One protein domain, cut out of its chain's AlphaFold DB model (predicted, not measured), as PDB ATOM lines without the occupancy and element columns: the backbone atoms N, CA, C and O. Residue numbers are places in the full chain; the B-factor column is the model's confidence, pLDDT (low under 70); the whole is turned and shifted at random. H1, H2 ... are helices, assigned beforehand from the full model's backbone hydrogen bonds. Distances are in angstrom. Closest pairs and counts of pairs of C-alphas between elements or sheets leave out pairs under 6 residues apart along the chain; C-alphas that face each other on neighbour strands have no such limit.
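Overview. This is residues 4 to 90 of the 272 residues of an uncharacterized protein of Corynebacterium sp. CNJ-954 (UniProt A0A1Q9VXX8). Two separate helical hairpins, one made of H1 and H2 and the other of H3 and H4, are joined by one strip of chain, residues 40 to 46, with open space between the two pairs. H4 is by far the longest helix; its first part packs beside the short H3, and its last residues, 80 to 90, stick out free. The printed part has 87 residues with four named helices in the order H1, H2, H3, H4 and no named strand, and its class is all helix. The whole is loose, with a radius of gyration of the C-alphas of 17.1 A and spans of 47 by 37 by 23 A.

Along the chain. H1 covers residues 4 to 20 and measures 23.9 A from first to last C-alpha; its C-alpha 4 is at (239.976, 309.030, 270.106). H2 covers residues 27 to 39 and measures 18.7 A, beginning with C-alpha 27 at (222.265, 304.868, 251.308). H3 covers residues 47 to 55 and measures 12.3 A. H4 covers residues 62 to 90 and measures 41.7 A; its C-alpha 90 is at (244.274, 303.506, 279.459).

Arrangement. H1 and H2 form a helical hairpin, and they touch with 21 pairs of C-alphas within 8 A. Their closest C-alphas are those of Ala 13 and Ala 33, 4.2 A apart. They run opposite ways at a steep tilt of 39 degrees. H2 and H3 are apart, although they follow each other in the chain. H3 and H4 form the second helical hairpin and touch with 22 pairs of C-alphas within 8 A, H4 with residues 64 to 76 alone. The closest C-alphas here are those of Ala 48 and Ala 72, 4.4 A apart. These two helices run opposite ways at a shallow tilt of 10 degrees. H1 is apart from H3 and from H4, and H2 is apart from H4. In H1, H2, H3 and H4 every O i to N i+4 pair is within hydrogen-bond range.

Size, cuts and confidence. The two C-alphas farthest apart are those of Arg 25 and Cys 61, at 47.9 A, while the first and last printed C-alphas, of Ala 4 and Asp 90, are 11.7 A apart. Residues 80 to 90, which belong to H4, stand free; the body without them has 76 residues and spans 47 by 27 by 21 A. The printed part has no cut. The three links, with 6, 7 and 6 residues, are short. The mean pLDDT of the printed part is 86.2, and residues 21 to 25, in the link from H1 to H2, are under 70.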
ATOM      1  N   ALA A   4     240.614 310.339 270.055       72.19
ATOM      2  CA  ALA A   4     239.976 309.030 270.106       72.19
ATOM      3  C   ALA A   4     238.570 309.055 269.482       72.19
ATOM      4  O   ALA A   4     238.216 308.130 268.752       72.19
ATOM      5  N   ASP A   5     237.791 310.116 269.712       79.19
ATOM      6  CA  ASP A   5     236.465 310.288 269.101       79.19
ATOM      7  C   ASP A   5     236.576 310.471 267.583       79.19
ATOM      8  O   ASP A   5     235.801 309.882 266.833       79.19
ATOM      9  N   LEU A   6     237.583 311.225 267.125       83.19
ATOM     10  CA  LEU A   6     237.878 311.408 265.701       83.19
ATOM     11  C   LEU A   6     238.246 310.084 265.018       83.19
ATOM     12  O   LEU A   6     237.697 309.765 263.963       83.19
ATOM     13  N   ARG A   7     239.120 309.280 265.640       79.06
ATOM     14  CA  ARG A   7     239.489 307.947 265.131       79.06
ATOM     15  C   ARG A   7     238.297 306.995 265.091       79.06
ATOM     16  O   ARG A   7     238.101 306.332 264.079       79.06
ATOM     17  N   LYS A   8     237.465 306.969 266.137       84.31
ATOM     18  CA  LYS A   8     236.244 306.146 266.173       84.31
ATOM     19  C   LYS A   8     235.228 306.564 265.112       84.31
ATOM     20  O   LYS A   8     234.677 305.699 264.443       84.31
ATOM     21  N   ALA A   9     235.007 307.866 264.927       86.88
ATOM     22  CA  ALA A   9     234.107 308.377 263.895       86.88
ATOM     23  C   ALA A   9     234.597 308.014 262.485       86.88
ATOM     24  O   ALA A   9     233.802 307.599 261.642       86.88
ATOM     25  N   ARG A  10     235.910 308.121 262.239       87.31
ATOM     26  CA  ARG A  10     236.518 307.751 260.956       87.31
ATOM     27  C   ARG A  10     236.462 306.239 260.707       87.31
ATOM     28  O   ARG A  10     236.101 305.846 259.604       87.31
ATOM     29  N   GLN A  11     236.752 305.419 261.721       86.06
ATOM     30  CA  GLN A  11     236.647 303.957 261.645       86.06
ATOM     31  C   GLN A  11     235.211 303.524 261.340       86.06
ATOM     32  O   GLN A  11     234.985 302.817 260.367       86.06
ATOM     33  N   TRP A  12     234.233 304.051 262.086       92.88
ATOM     34  CA  TRP A  12     232.813 303.807 261.824       92.88
ATOM     35  C   TRP A  12     232.430 304.157 260.382       92.88
ATOM     36  O   TRP A  12     231.717 303.399 259.732       92.88
ATOM     37  N   ALA A  13     232.916 305.288 259.861       90.38
ATOM     38  CA  ALA A  13     232.632 305.705 258.494       90.38
ATOM     39  C   ALA A  13     233.265 304.772 257.442       90.38
ATOM     40  O   ALA A  13     232.637 304.500 256.421       90.38
ATOM     41  N   MET A  14     234.477 304.260 257.685       87.25
ATOM     42  CA  MET A  14     235.119 303.267 256.813       87.25
ATOM     43  C   MET A  14     234.354 301.941 256.810       87.25
ATOM     44  O   MET A  14     234.015 301.448 255.734       87.25
ATOM     45  N   ASP A  15     234.016 301.420 257.991       88.12
ATOM     46  CA  ASP A  15     233.267 300.168 258.149       88.12
ATOM     47  C   ASP A  15     231.883 300.279 257.486       88.12
ATOM     48  O   ASP A  15     231.493 299.433 256.689       88.12
ATOM     49  N   THR A  16     231.192 301.404 257.703       88.50
ATOM     50  CA  THR A  16     229.875 301.688 257.108       88.50
ATOM     51  C   THR A  16     229.918 301.724 255.578       88.50
ATOM     52  O   THR A  16     228.977 301.274 254.929       88.50
ATOM     53  N   ILE A  17     230.977 302.276 254.972       85.81
ATOM     54  CA  ILE A  17     231.113 302.295 253.506       85.81
ATOM     55  C   ILE A  17     231.403 300.892 252.973       85.81
ATOM     56  O   ILE A  17     230.783 300.505 251.985       85.81
ATOM     57  N   ALA A  18     232.286 300.138 253.632       83.62
ATOM     58  CA  ALA A  18     232.620 298.770 253.243       83.62
ATOM     59  C   ALA A  18     231.402 297.830 253.332       83.62
ATOM     60  O   ALA A  18     231.166 297.025 252.435       83.62
ATOM     61  N   GLU A  19     230.581 297.970 254.376       81.12
ATOM     62  CA  GLU A  19     229.337 297.210 254.544       81.12
ATOM     63  C   GLU A  19     228.249 297.638 253.543       81.12
ATOM     64  O   GLU A  19     227.524 296.799 253.003       81.12
ATOM     65  N   ALA A  20     228.150 298.935 253.229       74.31
ATOM     66  CA  ALA A  20     227.171 299.464 252.275       74.31
ATOM     67  C   ALA A  20     227.443 299.073 250.809       74.31
ATOM     68  O   ALA A  20     226.566 299.257 249.964       74.31
ATOM     69  N   GLU A  21     228.625 298.541 250.479       64.56
ATOM     70  CA  GLU A  21     228.891 297.926 249.169       64.56
ATOM     71  C   GLU A  21     228.209 296.555 249.011       64.56
ATOM     72  O   GLU A  21     228.045 296.082 247.886       64.56
ATOM     73  N   VAL A  22     227.762 295.940 250.115       62.47
ATOM     74  CA  VAL A  22     227.146 294.604 250.140       62.47
ATOM     75  C   VAL A  22     225.611 294.668 250.143       62.47
ATOM     76  O   VAL A  22     224.967 293.804 249.548       62.47
ATOM     77  N   GLU A  23     225.001 295.699 250.742       61.12
ATOM     78  CA  GLU A  23     223.538 295.839 250.832       61.12
ATOM     79  C   GLU A  23     223.031 297.259 250.505       61.12
ATOM     80  O   GLU A  23     223.318 298.235 251.198       61.12
ATOM     81  N   ASP A  24     222.152 297.365 249.499       63.25
ATOM     82  CA  ASP A  24     221.586 298.624 248.963       63.25
ATOM     83  C   ASP A  24     220.627 299.363 249.938       63.25
ATOM     84  O   ASP A  24     219.994 300.364 249.605       63.25
ATOM     85  N   ARG A  25     220.487 298.884 251.183       60.25
ATOM     86  CA  ARG A  25     219.564 299.437 252.195       60.25
ATOM     87  C   ARG A  25     220.165 300.559 253.050       60.25
ATOM     88  O   ARG A  25     219.446 301.155 253.850       60.25
ATOM     89  N   HIS A  26     221.442 300.904 252.858       71.31
ATOM     90  CA  HIS A  26     222.183 301.830 253.732       71.31
ATOM     91  C   HIS A  26     222.612 303.160 253.078       71.31
ATOM     92  O   HIS A  26     223.513 303.835 253.580       71.31
ATOM     93  N   LEU A  27     221.939 303.609 252.007       73.31
ATOM     94  CA  LEU A  27     222.265 304.868 251.308       73.31
ATOM     95  C   LEU A  27     222.372 306.092 252.239       73.31
ATOM     96  O   LEU A  27     223.273 306.909 252.061       73.31
ATOM     97  N   GLY A  28     221.507 306.226 253.250       78.94
ATOM     98  CA  GLY A  28     221.572 307.343 254.209       78.94
ATOM     99  C   GLY A  28     222.840 307.336 255.076       78.94
ATOM    100  O   GLY A  28     223.487 308.370 255.237       78.94
ATOM    101  N   TYR A  29     223.239 306.163 255.572       83.31
ATOM    102  CA  TYR A  29     224.451 305.992 256.381       83.31
ATOM    103  C   TYR A  29     225.723 306.179 255.556       83.31
ATOM    104  O   TYR A  29     226.677 306.788 256.034       83.31
ATOM    105  N   ARG A  30     225.706 305.762 254.286       84.00
ATOM    106  CA  ARG A  30     226.813 305.982 253.351       84.00
ATOM    107  C   ARG A  30     227.098 307.469 253.129       84.00
ATOM    108  O   ARG A  30     228.253 307.876 253.171       84.00
ATOM    109  N   HIS A  31     226.066 308.298 252.947       86.19
ATOM    110  CA  HIS A  31     226.259 309.749 252.814       86.19
ATOM    111  C   HIS A  31     226.847 310.363 254.092       86.19
ATOM    112  O   HIS A  31     227.772 311.170 254.007       86.19
ATOM    113  N   ALA A  32     226.362 309.953 255.268       89.25
ATOM    114  CA  ALA A  32     226.907 310.408 256.548       89.25
ATOM    115  C   ALA A  32     228.380 309.993 256.730       89.25
ATOM    116  O   ALA A  32     229.205 310.815 257.126       89.25
ATOM    117  N   ALA A  33     228.729 308.757 256.370       89.56
ATOM    118  CA  ALA A  33     230.098 308.261 256.385       89.56
ATOM    119  C   ALA A  33     231.017 309.045 255.430       89.56
ATOM    120  O   ALA A  33     232.100 309.468 255.832       89.56
ATOM    121  N   CYS A  34     230.571 309.337 254.202       87.81
ATOM    122  CA  CYS A  34     231.324 310.167 253.255       87.81
ATOM    123  C   CYS A  34     231.586 311.581 253.795       87.81
ATOM    124  O   CYS A  34     232.698 312.089 253.665       87.81
ATOM    125  N   VAL A  35     230.582 312.209 254.421       90.88
ATOM    126  CA  VAL A  35     230.746 313.527 255.055       90.88
ATOM    127  C   VAL A  35     231.783 313.449 256.171       90.88
ATOM    128  O   VAL A  35     232.706 314.257 256.193       90.88
ATOM    129  N   ILE A  36     231.697 312.441 257.043       88.81
ATOM    130  CA  ILE A  36     232.658 312.247 258.134       88.81
ATOM    131  C   ILE A  36     234.079 312.055 257.594       88.81
ATOM    132  O   ILE A  36     234.990 312.723 258.076       88.81
ATOM    133  N   LEU A  37     234.285 311.227 256.565       88.00
ATOM    134  CA  LEU A  37     235.609 311.022 255.963       88.00
ATOM    135  C   LEU A  37     236.185 312.284 255.312       88.00
ATOM    136  O   LEU A  37     237.409 312.442 255.305       88.00
ATOM    137  N   ALA A  38     235.322 313.159 254.787       87.81
ATOM    138  CA  ALA A  38     235.709 314.432 254.188       87.81
ATOM    139  C   ALA A  38     236.028 315.513 255.235       87.81
ATOM    140  O   ALA A  38     236.878 316.367 254.989       87.81
ATOM    141  N   THR A  39     235.355 315.500 256.390       87.06
ATOM    142  CA  THR A  39     235.494 316.553 257.413       87.06
ATOM    143  C   THR A  39     236.429 316.194 258.563       87.06
ATOM    144  O   THR A  39     236.992 317.088 259.191       87.06
ATOM    145  N   VAL A  40     236.593 314.905 258.871       85.88
ATOM    146  CA  VAL A  40     237.501 314.434 259.921       85.88
ATOM    147  C   VAL A  40     238.871 314.188 259.294       85.88
ATOM    148  O   VAL A  40     238.953 313.346 258.400       85.88
ATOM    149  N   PRO A  41     239.947 314.871 259.728       80.50
ATOM    150  CA  PRO A  41     241.280 314.634 259.182       80.50
ATOM    151  C   PRO A  41     241.687 313.167 259.363       80.50
ATOM    152  O   PRO A  41     241.327 312.518 260.349       80.50
ATOM    153  N   ALA A  42     242.411 312.630 258.379       74.38
ATOM    154  CA  ALA A  42     243.001 311.306 258.514       74.38
ATOM    155  C   ALA A  42     243.991 311.298 259.689       74.38
ATOM    156  O   ALA A  42     244.609 312.334 259.964       74.38
ATOM    157  N   PRO A  43     244.145 310.162 260.392       73.56
ATOM    158  CA  PRO A  43     245.255 310.022 261.318       73.56
ATOM    159  C   PRO A  43     246.573 310.291 260.572       73.56
ATOM    160  O   PRO A  43     246.645 310.035 259.365       73.56
ATOM    161  N   PRO A  44     247.592 310.836 261.259       80.38
ATOM    162  CA  PRO A  44     248.912 310.983 260.665       80.38
ATOM    163  C   PRO A  44     249.381 309.631 260.120       80.38
ATOM    164  O   PRO A  44     249.064 308.590 260.704       80.38
ATOM    165  N   ALA A  45     250.096 309.667 258.993       83.62
ATOM    166  CA  ALA A  45     250.683 308.471 258.404       83.62
ATOM    167  C   ALA A  45     251.525 307.744 259.457       83.62
ATOM    168  O   ALA A  45     252.208 308.379 260.268       83.62
ATOM    169  N   THR A  46     251.430 306.418 259.478       88.94
ATOM    170  CA  THR A  46     252.297 305.617 260.341       88.94
ATOM    171  C   THR A  46     253.696 305.546 259.743       88.94
ATOM    172  O   THR A  46     253.884 305.760 258.541       88.94
ATOM    173  N   LEU A  47     254.694 305.197 260.553       90.19
ATOM    174  CA  LEU A  47     256.043 305.003 260.027       90.19
ATOM    175  C   LEU A  47     256.073 303.836 259.024       90.19
ATOM    176  O   LEU A  47     256.848 303.859 258.068       90.19
ATOM    177  N   ALA A  48     255.212 302.827 259.200       90.44
ATOM    178  CA  ALA A  48     255.043 301.755 258.224       90.44
ATOM    179  C   ALA A  48     254.520 302.264 256.869       90.44
ATOM    180  O   ALA A  48     255.008 301.824 255.824       90.44
ATOM    181  N   ASP A  49     253.573 303.206 256.870       90.12
ATOM    182  CA  ASP A  49     253.041 303.812 255.643       90.12
ATOM    183  C   ASP A  49     254.116 304.620 254.910       90.12
ATOM    184  O   ASP A  49     254.301 304.444 253.704       90.12
ATOM    185  N   GLU A  50     254.892 305.421 255.646       92.81
ATOM    186  CA  GLU A  50     256.012 306.195 255.095       92.81
ATOM    187  C   GLU A  50     257.082 305.281 254.468       92.81
ATOM    188  O   GLU A  50     257.596 305.553 253.379       92.81
ATOM    189  N   LEU A  51     257.393 304.147 255.109       91.00
ATOM    190  CA  LEU A  51     258.338 303.161 254.575       91.00
ATOM    191  C   LEU A  51     257.805 302.461 253.318       91.00
ATOM    192  O   LEU A  51     258.568 302.207 252.382       91.00
ATOM    193  N   ARG A  52     256.503 302.153 253.260       91.50
ATOM    194  CA  ARG A  52     255.872 301.570 252.063       91.50
ATOM    195  C   ARG A  52     255.870 302.550 250.901       91.50
ATOM    196  O   ARG A  52     256.144 302.138 249.773       91.50
ATOM    197  N   GLU A  53     255.595 303.821 251.171       91.44
ATOM    198  CA  GLU A  53     255.673 304.890 250.180       91.44
ATOM    199  C   GLU A  53     257.100 305.018 249.631       91.44
ATOM    200  O   GLU A  53     257.295 304.934 248.416       91.44
ATOM    201  N   ALA A  54     258.109 305.068 250.507       89.25
ATOM    202  CA  ALA A  54     259.517 305.106 250.111       89.25
ATOM    203  C   ALA A  54     259.949 303.871 249.293       89.25
ATOM    204  O   ALA A  54     260.723 303.986 248.345       89.25
ATOM    205  N   ALA A  55     259.432 302.679 249.609       90.00
ATOM    206  CA  ALA A  55     259.738 301.457 248.860       90.00
ATOM    207  C   ALA A  55     259.133 301.424 247.445       90.00
ATOM    208  O   ALA A  55     259.587 300.633 246.610       90.00
ATOM    209  N   ASN A  56     258.102 302.234 247.192       90.12
ATOM    210  CA  ASN A  56     257.439 302.355 245.894       90.12
ATOM    211  C   ASN A  56     258.088 303.410 244.981       90.12
ATOM    212  O   ASN A  56     257.667 303.540 243.831       90.12
ATOM    213  N   ASP A  57     259.112 304.128 245.454       90.38
ATOM    214  CA  ASP A  57     259.869 305.072 244.636       90.38
ATOM    215  C   ASP A  57     260.605 304.318 243.503       90.38
ATOM    216  O   ASP A  57     261.414 303.421 243.773       90.38
ATOM    217  N   PRO A  58     260.360 304.664 242.224       86.88
ATOM    218  CA  PRO A  58     260.966 303.987 241.079       86.88
ATOM    219  C   PRO A  58     262.494 304.146 240.998       86.88
ATOM    220  O   PRO A  58     263.139 303.437 240.224       86.88
ATOM    221  N   THR A  59     263.087 305.069 241.760       90.44
ATOM    222  CA  THR A  59     264.541 305.270 241.840       90.44
ATOM    223  C   THR A  59     265.235 304.284 242.783       90.44
ATOM    224  O   THR A  59     266.458 304.123 242.721       90.44
ATOM    225  N   VAL A  60     264.479 303.574 243.627       83.81
ATOM    226  CA  VAL A  60     265.007 302.587 244.573       83.81
ATOM    227  C   VAL A  60     265.211 301.241 243.871       83.81
ATOM    228  O   VAL A  60     264.344 300.722 243.171       83.81
ATOM    229  N   CYS A  61     266.389 300.638 244.054       92.06
ATOM    230  CA  CYS A  61     266.694 299.324 243.488       92.06
ATOM    231  C   CYS A  61     265.768 298.242 244.072       92.06
ATOM    232  O   CYS A  61     265.589 298.177 245.287       92.06
ATOM    233  N   THR A  62     265.270 297.324 243.233       90.31
ATOM    234  CA  THR A  62     264.294 296.277 243.599       90.31
ATOM    235  C   THR A  62     264.650 295.510 244.875       90.31
ATOM    236  O   THR A  62     263.771 295.225 245.685       90.31
ATOM    237  N   ARG A  63     265.934 295.188 245.085       92.75
ATOM    238  CA  ARG A  63     266.381 294.492 246.303       92.75
ATOM    239  C   ARG A  63     266.139 295.332 247.560       92.75
ATOM    240  O   ARG A  63     265.636 294.810 248.545       92.75
ATOM    241  N   VAL A  64     266.458 296.624 247.498       90.88
ATOM    242  CA  VAL A  64     266.247 297.568 248.603       90.88
ATOM    243  C   VAL A  64     264.752 297.763 248.846       90.88
ATOM    244  O   VAL A  64     264.324 297.704 249.991       90.88
ATOM    245  N   SER A  65     263.928 297.879 247.799       90.25
ATOM    246  CA  SER A  65     262.467 297.969 247.953       90.25
ATOM    247  C   SER A  65     261.869 296.761 248.687       90.25
ATOM    248  O   SER A  65     260.957 296.925 249.492       90.25
ATOM    249  N   ILE A  66     262.379 295.545 248.448       92.12
ATOM    250  CA  ILE A  66     261.932 294.335 249.162       92.12
ATOM    251  C   ILE A  66     262.305 294.407 250.650       92.12
ATOM    252  O   ILE A  66     261.470 294.115 251.507       92.12
ATOM    253  N   GLU A  67     263.535 294.817 250.966       94.50
ATOM    254  CA  GLU A  67     263.998 294.966 252.351       94.50
ATOM    255  C   GLU A  67     263.217 296.055 253.102       94.50
ATOM    256  O   GLU A  67     262.802 295.833 254.238       94.50
ATOM    257  N   VAL A  68     262.948 297.197 252.458       92.81
ATOM    258  CA  VAL A  68     262.168 298.298 253.045       92.81
ATOM    259  C   VAL A  68     260.712 297.886 253.281       92.81
ATOM    260  O   VAL A  68     260.166 298.208 254.331       92.81
ATOM    261  N   ARG A  69     260.092 297.107 252.382       92.25
ATOM    262  CA  ARG A  69     258.741 296.551 252.617       92.25
ATOM    263  C   ARG A  69     258.711 295.593 253.805       92.25
ATOM    264  O   ARG A  69     257.842 295.714 254.658       92.25
ATOM    265  N   SER A  70     259.697 294.701 253.907       94.44
ATOM    266  CA  SER A  70     259.836 293.805 255.064       94.44
ATOM    267  C   SER A  70     260.034 294.583 256.373       94.44
ATOM    268  O   SER A  70     259.480 294.226 257.414       94.44
ATOM    269  N   LEU A  71     260.792 295.686 256.331       93.81
ATOM    270  CA  LEU A  71     260.929 296.586 257.472       93.81
ATOM    271  C   LEU A  71     259.600 297.269 257.817       93.81
ATOM    272  O   LEU A  71     259.261 297.321 258.995       93.81
ATOM    273  N   ALA A  72     258.846 297.736 256.822       93.56
ATOM    274  CA  ALA A  72     257.539 298.351 257.030       93.56
ATOM    275  C   ALA A  72     256.560 297.399 257.731       93.56
ATOM    276  O   ALA A  72     255.927 297.798 258.701       93.56
ATOM    277  N   ASP A  73     256.505 296.127 257.326       93.12
ATOM    278  CA  ASP A  73     255.635 295.127 257.964       93.12
ATOM    279  C   ASP A  73     256.024 294.872 259.431       93.12
ATOM    280  O   ASP A  73     255.175 294.699 260.307       93.12
ATOM    281  N   ARG A  74     257.328 294.892 259.740       95.12
ATOM    282  CA  ARG A  74     257.810 294.794 261.127       95.12
ATOM    283  C   ARG A  74     257.482 296.039 261.944       95.12
ATOM    284  O   ARG A  74     257.166 295.908 263.123       95.12
ATOM    285  N   VAL A  75     257.595 297.224 261.345       93.81
ATOM    286  CA  VAL A  75     257.244 298.496 261.989       93.81
ATOM    287  C   VAL A  75     255.749 298.537 262.284       93.81
ATOM    288  O   VAL A  75     255.387 298.808 263.423       93.81
ATOM    289  N   GLU A  76     254.902 298.133 261.338       93.00
ATOM    290  CA  GLU A  76     253.451 298.041 261.528       93.00
ATOM    291  C   GLU A  76     253.089 297.102 262.685       93.00
ATOM    292  O   GLU A  76     252.269 297.442 263.539       93.00
ATOM    293  N   ALA A  77     253.739 295.934 262.771       91.62
ATOM    294  CA  ALA A  77     253.527 295.007 263.880       91.62
ATOM    295  C   ALA A  77     253.900 295.625 265.242       91.62
ATOM    296  O   ALA A  77     253.191 295.419 266.229       91.62
ATOM    297  N   VAL A  78     254.989 296.401 265.304       93.25
ATOM    298  CA  VAL A  78     255.418 297.099 266.527       93.25
ATOM    299  C   VAL A  78     254.474 298.250 266.872       93.25
ATOM    300  O   VAL A  78     254.096 298.386 268.033       93.25
ATOM    301  N   GLU A  79     254.062 299.056 265.896       91.75
ATOM    302  CA  GLU A  79     253.107 300.151 266.093       91.75
ATOM    303  C   GLU A  79     251.753 299.622 266.574       91.75
ATOM    304  O   GLU A  79     251.158 300.185 267.495       91.75
ATOM    305  N   LYS A  80     251.294 298.496 266.018       89.69
ATOM    306  CA  LYS A  80     250.090 297.806 266.481       89.69
ATOM    307  C   LYS A  80     250.230 297.349 267.934       89.69
ATOM    308  O   LYS A  80     249.379 297.696 268.748       89.69
ATOM    309  N   ALA A  81     251.314 296.651 268.276       90.38
ATOM    310  CA  ALA A  81     251.562 296.193 269.644       90.38
ATOM    311  C   ALA A  81     251.677 297.360 270.643       90.38
ATOM    312  O   ALA A  81     251.198 297.276 271.772       90.38
ATOM    313  N   LEU A  82     252.284 298.476 270.227       90.81
ATOM    314  CA  LEU A  82     252.388 299.681 271.046       90.81
ATOM    315  C   LEU A  82     251.015 300.329 271.275       90.81
ATOM    316  O   LEU A  82     250.710 300.742 272.393       90.81
ATOM    317  N   ASN A  83     250.178 300.400 270.238       87.19
ATOM    318  CA  ASN A  83     248.813 300.910 270.349       87.19
ATOM    319  C   ASN A  83     247.936 300.027 271.248       87.19
ATOM    320  O   ASN A  83     247.179 300.564 272.054       87.19
ATOM    321  N   GLU A  84     248.065 298.703 271.150       90.56
ATOM    322  CA  GLU A  84     247.411 297.747 272.054       90.56
ATOM    323  C   GLU A  84     247.859 297.978 273.506       90.56
ATOM    324  O   GLU A  84     247.023 298.182 274.383       90.56
ATOM    325  N   ALA A  85     249.167 298.101 273.754       89.12
ATOM    326  CA  ALA A  85     249.695 298.380 275.090       89.12
ATOM    327  C   ALA A  85     249.210 299.727 275.665       89.12
ATOM    328  O   ALA A  85     248.954 299.840 276.867       89.12
ATOM    329  N   TYR A  86     249.070 300.763 274.831       87.62
ATOM    330  CA  TYR A  86     248.478 302.031 275.264       87.62
ATOM    331  C   TYR A  86     246.991 301.898 275.592       87.62
ATOM    332  O   TYR A  86     246.549 302.467 276.591       87.62
ATOM    333  N   ALA A  87     246.232 301.137 274.800       86.44
ATOM    334  CA  ALA A  87     244.823 300.876 275.072       86.44
ATOM    335  C   ALA A  87     244.632 300.130 276.404       86.44
ATOM    336  O   ALA A  87     243.821 300.566 277.227       86.44
ATOM    337  N   ASP A  88     245.436 299.094 276.654       90.38
ATOM    338  CA  ASP A  88     245.435 298.331 277.908       90.38
ATOM    339  C   ASP A  88     245.778 299.222 279.106       90.38
ATOM    340  O   ASP A  88     245.124 299.180 280.152       90.38
ATOM    341  N   ARG A  89     246.787 300.088 278.954       93.44
ATOM    342  CA  ARG A  89     247.175 301.050 279.991       93.44
ATOM    343  C   ARG A  89     246.037 302.022 280.309       93.44
ATOM    344  O   ARG A  89     245.759 302.283 281.479       93.44
ATOM    345  N   ASP A  90     245.378 302.561 279.289       90.75
ATOM    346  CA  ASP A  90     244.274 303.506 279.459       90.75
ATOM    347  C   ASP A  90     243.031 302.825 280.060       90.75
ATOM    348  O   ASP A  90     242.273 303.444 280.812       90.75
TER     349      ASP A  90